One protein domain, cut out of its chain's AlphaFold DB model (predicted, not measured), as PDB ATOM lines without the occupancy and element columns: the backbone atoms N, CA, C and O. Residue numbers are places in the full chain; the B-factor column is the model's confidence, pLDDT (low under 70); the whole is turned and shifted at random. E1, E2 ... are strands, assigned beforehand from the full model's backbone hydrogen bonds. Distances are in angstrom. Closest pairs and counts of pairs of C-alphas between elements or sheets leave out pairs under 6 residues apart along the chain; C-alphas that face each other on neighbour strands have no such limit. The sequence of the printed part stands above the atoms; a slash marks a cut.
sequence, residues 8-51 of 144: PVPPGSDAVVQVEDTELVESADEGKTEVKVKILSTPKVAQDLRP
ATOM      1  N   PRO A   8     -41.504   4.425  -8.196       94.19
ATOM      2  CA  PRO A   8     -42.558   4.857  -7.285       94.19
ATOM      3  C   PRO A   8     -42.091   5.983  -6.359       94.19
ATOM      4  O   PRO A   8     -40.979   5.952  -5.827       94.19
ATOM      5  N   VAL A   9     -42.968   6.957  -6.130       94.62
ATOM      6  CA  VAL A   9     -42.683   8.099  -5.254       94.62
ATOM      7  C   VAL A   9     -42.909   7.695  -3.789       94.62
ATOM      8  O   VAL A   9     -43.943   7.096  -3.483       94.62
ATOM      9  N   PRO A  10     -41.972   7.994  -2.870       93.12
ATOM     10  CA  PRO A  10     -42.096   7.613  -1.467       93.12
ATOM     11  C   PRO A  10     -43.288   8.284  -0.768       93.12
ATOM     12  O   PRO A  10     -43.573   9.456  -1.041       93.12
ATOM     13  N   PRO A  11     -43.933   7.605   0.199       92.69
ATOM     14  CA  PRO A  11     -45.001   8.203   0.994       92.69
ATOM     15  C   PRO A  11     -44.561   9.519   1.648       92.69
ATOM     16  O   PRO A  11     -43.463   9.609   2.197       92.69
ATOM     17  N   GLY A  12     -45.426  10.532   1.596       91.81
ATOM     18  CA  GLY A  12     -45.162  11.856   2.171       91.81
ATOM     19  C   GLY A  12     -44.405  12.829   1.260       91.81
ATOM     20  O   GLY A  12     -44.216  13.972   1.659       91.81
ATOM     21  N   SER A  13     -43.999  12.412   0.055       93.81
ATOM     22  CA  SER A  13     -43.452  13.316  -0.971       93.81
ATOM     23  C   SER A  13     -44.561  13.803  -1.911       93.81
ATOM     24  O   SER A  13     -45.409  13.009  -2.315       93.81
ATOM     25  N   ASP A  14     -44.538  15.079  -2.292       94.38
ATOM     26  CA  ASP A  14     -45.540  15.725  -3.159       94.38
ATOM     27  C   ASP A  14     -44.947  16.386  -4.420       94.38
ATOM     28  O   ASP A  14     -45.690  16.954  -5.222       94.38
ATOM     29  N   ALA A  15     -43.632  16.277  -4.627       95.31
ATOM     30  CA  ALA A  15     -42.925  16.746  -5.816       95.31
ATOM     31  C   ALA A  15     -41.623  15.961  -6.039       95.31
ATOM     32  O   ALA A  15     -41.053  15.390  -5.104       95.31
ATOM     33  N   VAL A  16     -41.128  15.974  -7.277       95.75
ATOM     34  CA  VAL A  16     -39.798  15.479  -7.651       95.75
ATOM     35  C   VAL A  16     -38.985  16.640  -8.210       95.75
ATOM     36  O   VAL A  16     -39.486  17.445  -8.989       95.75
ATOM     37  N   VAL A  17     -37.726  16.736  -7.782       96.00
ATOM     38  CA  VAL A  17     -36.757  17.716  -8.288       96.00
ATOM     39  C   VAL A  17     -35.764  16.975  -9.169       96.00
ATOM     40  O   VAL A  17     -35.230  15.940  -8.760       96.00
ATOM     41  N   GLN A  18     -35.543  17.486 -10.377       95.50
ATOM     42  CA  GLN A  18     -34.584  16.922 -11.324       95.50
ATOM     43  C   GLN A  18     -33.159  17.079 -10.781       95.50
ATOM     44  O   GLN A  18     -32.877  18.009 -10.028       95.50
ATOM     45  N   VAL A  19     -32.253  16.161 -11.125       94.12
ATOM     46  CA  VAL A  19     -30.892  16.164 -10.556       94.12
ATOM     47  C   VAL A  19     -30.127  17.436 -10.931       94.12
ATOM     48  O   VAL A  19     -29.328  17.934 -10.143       94.12
ATOM     49  N   GLU A  20     -30.445  18.000 -12.093       95.06
ATOM     50  CA  GLU A  20     -29.945  19.260 -12.633       95.06
ATOM     51  C   GLU A  20     -30.283  20.465 -11.737       95.06
ATOM     52  O   GLU A  20     -29.524  21.431 -11.699       95.06
ATOM     53  N   ASP A  21     -31.376  20.386 -10.971       95.50
ATOM     54  CA  ASP A  21     -31.822  21.403 -10.010       95.50
ATOM     55  C   ASP A  21     -31.356  21.098  -8.569       95.50
ATOM     56  O   ASP A  21     -31.895  21.628  -7.587       95.50
ATOM     57  N   THR A  22     -30.343  20.240  -8.416       95.50
ATOM     58  CA  THR A  22     -29.766  19.871  -7.116       95.50
ATOM     59  C   THR A  22     -28.242  19.978  -7.091       95.50
ATOM     60  O   THR A  22     -27.559  19.763  -8.086       95.50
ATOM     61  N   GLU A  23     -27.692  20.277  -5.916       95.75
ATOM     62  CA  GLU A  23     -26.255  20.235  -5.626       95.75
ATOM     63  C   GLU A  23     -25.982  19.202  -4.525       95.75
ATOM     64  O   GLU A  23     -26.604  19.238  -3.460       95.75
ATOM     65  N   LEU A  24     -25.025  18.296  -4.743       93.94
ATOM     66  CA  LEU A  24     -24.565  17.373  -3.704       93.94
ATOM     67  C   LEU A  24     -23.739  18.140  -2.663       93.94
ATOM     68  O   LEU A  24     -22.733  18.761  -2.996       93.94
ATOM     69  N   VAL A  25     -24.162  18.087  -1.400       94.44
ATOM     70  CA  VAL A  25     -23.510  18.792  -0.281       94.44
ATOM     71  C   VAL A  25     -22.612  17.854   0.517       94.44
ATOM     72  O   VAL A  25     -21.545  18.259   0.966       94.44
ATOM     73  N   GLU A  26     -23.046  16.610   0.715       94.00
ATOM     74  CA  GLU A  26     -22.339  15.636   1.543       94.00
ATOM     75  C   GLU A  26     -22.550  14.221   1.011       94.00
ATOM     76  O   GLU A  26     -23.671  13.834   0.654       94.00
ATOM     77  N   SER A  27     -21.473  13.440   0.999       93.31
ATOM     78  CA  SER A  27     -21.478  12.030   0.634       93.31
ATOM     79  C   SER A  27     -20.687  11.187   1.635       93.31
ATOM     80  O   SER A  27     -19.771  11.672   2.299       93.31
ATOM     81  N   ALA A  28     -21.059   9.915   1.740       91.38
ATOM     82  CA  ALA A  28     -20.387   8.892   2.532       91.38
ATOM     83  C   ALA A  28     -19.815   7.796   1.616       91.38
ATOM     84  O   ALA A  28     -20.034   7.803   0.400       91.38
ATOM     85  N   ASP A  29     -19.070   6.859   2.207       89.62
ATOM     86  CA  ASP A  29     -18.536   5.670   1.529       89.62
ATOM     87  C   ASP A  29     -17.710   6.001   0.277       89.62
ATOM     88  O   ASP A  29     -17.944   5.456  -0.804       89.62
ATOM     89  N   GLU A  30     -16.767   6.940   0.406       84.38
ATOM     90  CA  GLU A  30     -15.927   7.416  -0.709       84.38
ATOM     91  C   GLU A  30     -16.748   7.975  -1.890       84.38
ATOM     92  O   GLU A  30     -16.360   7.857  -3.051       84.38
ATOM     93  N   GLY A  31     -17.904   8.585  -1.606       81.81
ATOM     94  CA  GLY A  31     -18.763   9.202  -2.617       81.81
ATOM     95  C   GLY A  31     -19.809   8.269  -3.228       81.81
ATOM     96  O   GLY A  31     -20.477   8.663  -4.180       81.81
ATOM     97  N   LYS A  32     -19.979   7.052  -2.698       84.81
ATOM     98  CA  LYS A  32     -20.983   6.090  -3.192       84.81
ATOM     99  C   LYS A  32     -22.387   6.362  -2.665       84.81
ATOM    100  O   LYS A  32     -23.358   6.010  -3.333       84.81
ATOM    101  N   THR A  33     -22.493   6.997  -1.499       89.25
ATOM    102  CA  THR A  33     -23.775   7.258  -0.840       89.25
ATOM    103  C   THR A  33     -23.987   8.759  -0.709       89.25
ATOM    104  O   THR A  33     -23.208   9.450  -0.056       89.25
ATOM    105  N   GLU A  34     -25.051   9.281  -1.314       91.38
ATOM    106  CA  GLU A  34     -25.463  10.675  -1.131       91.38
ATOM    107  C   GLU A  34     -26.150  10.829   0.229       91.38
ATOM    108  O   GLU A  34     -27.153  10.170   0.503       91.38
ATOM    109  N   VAL A  35     -25.612  11.702   1.084       93.00
ATOM    110  CA  VAL A  35     -26.135  11.934   2.440       93.00
ATOM    111  C   VAL A  35     -26.987  13.197   2.472       93.00
ATOM    112  O   VAL A  35     -28.060  13.216   3.079       93.00
ATOM    113  N   LYS A  36     -26.535  14.257   1.791       93.75
ATOM    114  CA  LYS A  36     -27.204  15.558   1.803       93.75
ATOM    115  C   LYS A  36     -27.150  16.223   0.440       93.75
ATOM    116  O   LYS A  36     -26.080  16.388  -0.139       93.75
ATOM    117  N   VAL A  37     -28.309  16.678  -0.019       94.81
ATOM    118  CA  VAL A  37     -28.468  17.446  -1.256       94.81
ATOM    119  C   VAL A  37     -29.092  18.800  -0.949       94.81
ATOM    120  O   VAL A  37     -29.911  18.935  -0.037       94.81
ATOM    121  N   LYS A  38     -28.690  19.811  -1.707       95.75
ATOM    122  CA  LYS A  38     -29.273  21.147  -1.701       95.75
ATOM    123  C   LYS A  38     -30.144  21.284  -2.938       95.75
ATOM    124  O   LYS A  38     -29.689  21.047  -4.049       95.75
ATOM    125  N   ILE A  39     -31.392  21.675  -2.727       96.31
ATOM    126  CA  ILE A  39     -32.337  21.964  -3.800       96.31
ATOM    127  C   ILE A  39     -32.143  23.427  -4.218       96.31
ATOM    128  O   ILE A  39     -32.157  24.317  -3.365       96.31
ATOM    129  N   LEU A  40     -31.918  23.668  -5.511       95.94
ATOM    130  CA  LEU A  40     -31.573  24.989  -6.047       95.94
ATOM    131  C   LEU A  40     -32.783  25.909  -6.229       95.94
ATOM    132  O   LEU A  40     -32.645  27.131  -6.162       95.94
ATOM    133  N   SER A  41     -33.966  25.334  -6.431       93.19
ATOM    134  CA  SER A  41     -35.211  26.060  -6.674       93.19
ATOM    135  C   SER A  41     -36.363  25.431  -5.890       93.19
ATOM    136  O   SER A  41     -36.400  24.229  -5.658       93.19
ATOM    137  N   THR A  42     -37.316  26.239  -5.422       94.38
ATOM    138  CA  THR A  42     -38.477  25.697  -4.699       94.38
ATOM    139  C   THR A  42     -39.376  24.917  -5.668       94.38
ATOM    140  O   THR A  42     -39.896  25.537  -6.601       94.38
ATOM    141  N   PRO A  43     -39.591  23.599  -5.471       94.81
ATOM    142  CA  PRO A  43     -40.449  22.819  -6.356       94.81
ATOM    143  C   PRO A  43     -41.913  23.220  -6.209       94.81
ATOM    144  O   PRO A  43     -42.363  23.653  -5.144       94.81
ATOM    145  N   LYS A  44     -42.678  23.038  -7.285       96.31
ATOM    146  CA  LYS A  44     -44.138  23.168  -7.240       96.31
ATOM    147  C   LYS A  44     -44.771  21.856  -6.782       96.31
ATOM    148  O   LYS A  44     -44.263  20.779  -7.080       96.31
ATOM    149  N   VAL A  45     -45.926  21.953  -6.129       94.06
ATOM    150  CA  VAL A  45     -46.751  20.781  -5.804       94.06
ATOM    151  C   VAL A  45     -47.078  20.015  -7.090       94.06
ATOM    152  O   VAL A  45     -47.444  20.626  -8.096       94.06
ATOM    153  N   ALA A  46     -46.941  18.690  -7.043       93.31
ATOM    154  CA  ALA A  46     -47.115  17.754  -8.154       93.31
ATOM    155  C   ALA A  46     -46.127  17.909  -9.327       93.31
ATOM    156  O   ALA A  46     -46.335  17.311 -10.384       93.31
ATOM    157  N   GLN A  47     -45.039  18.667  -9.155       95.81
ATOM    158  CA  GLN A  47     -43.982  18.754 -10.161       95.81
ATOM    159  C   GLN A  47     -43.361  17.379 -10.419       95.81
ATOM    160  O   GLN A  47     -42.991  16.672  -9.480       95.81
ATOM    161  N   ASP A  48     -43.245  17.028 -11.702       94.56
ATOM    162  CA  ASP A  48     -42.632  15.790 -12.195       94.56
ATOM    163  C   ASP A  48     -43.220  14.505 -11.578       94.56
ATOM    164  O   ASP A  48     -42.583  13.451 -11.544       94.56
ATOM    165  N   LEU A  49     -44.481  14.575 -11.136       94.50
ATOM    166  CA  LEU A  49     -45.262  13.439 -10.668       94.50
ATOM    167  C   LEU A  49     -46.289  13.008 -11.715       94.50
ATOM    168  O   LEU A  49     -47.008  13.824 -12.286       94.50
ATOM    169  N   ARG A  50     -46.417  11.692 -11.897       94.62
ATOM    170  CA  ARG A  50     -47.544  11.073 -12.602       94.62
ATOM    171  C   ARG A  50     -48.401  10.332 -11.575       94.62
ATOM    172  O   ARG A  50     -47.993   9.255 -11.137       94.62
ATOM    173  N   PRO A  51     -49.526  10.911 -11.115       92.38
ATOM    174  CA  PRO A  51     -50.396  10.246 -10.153       92.38
ATOM    175  C   PRO A  51     -50.991   8.953 -10.725       92.38
ATOM    176  O   PRO A  51     -50.967   8.693 -11.929       92.38
TER     177      PRO A  51
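AT A GLANCE: This is residues 8 to 51 of the 144 residues of the protein "Molybdopterin molybdenumtransferase" of Actinia tenebrosa (UniProt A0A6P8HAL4). With little regular structure, this domain is a single two-stranded hairpin, E1 and E2, at one end, and two long stretches without named elements, residues 8 to 21 and 40 to 51, at the other. The 44 printed residues have no named helix and two named strands, E1 then E2, antiparallel; the class is all strand, with only 14 residues in named elements. The whole is loose, with a radius of gyration of the C-alphas of 12.2 A, and elongated, spanning 36 by 21 by 15 A.

HOW THE PARTS SIT: E1, residues 22 to 28, and E2, residues 33 to 39, form an antiparallel hairpin at 154 degrees, joined by a tight link of 4 residues. C-alphas 24 and 37 face each other at 4.6 A. N 23 and O 38, 2.8 A apart, are within hydrogen-bond range.

IN THESE COORDINATES: E1 begins at C-alpha 22 (-29.766, 19.871, -7.116) and measures 17.4 A from first to last C-alpha. E2 measures 17.3 A and ends at C-alpha 39 (-32.337, 21.964, -3.800).

THE WHOLE: The C-alphas farthest apart, of Glu 30 and Pro 51, are 35.9 A apart. The printed part has no cut, and no printed residue is under 70 in pLDDT.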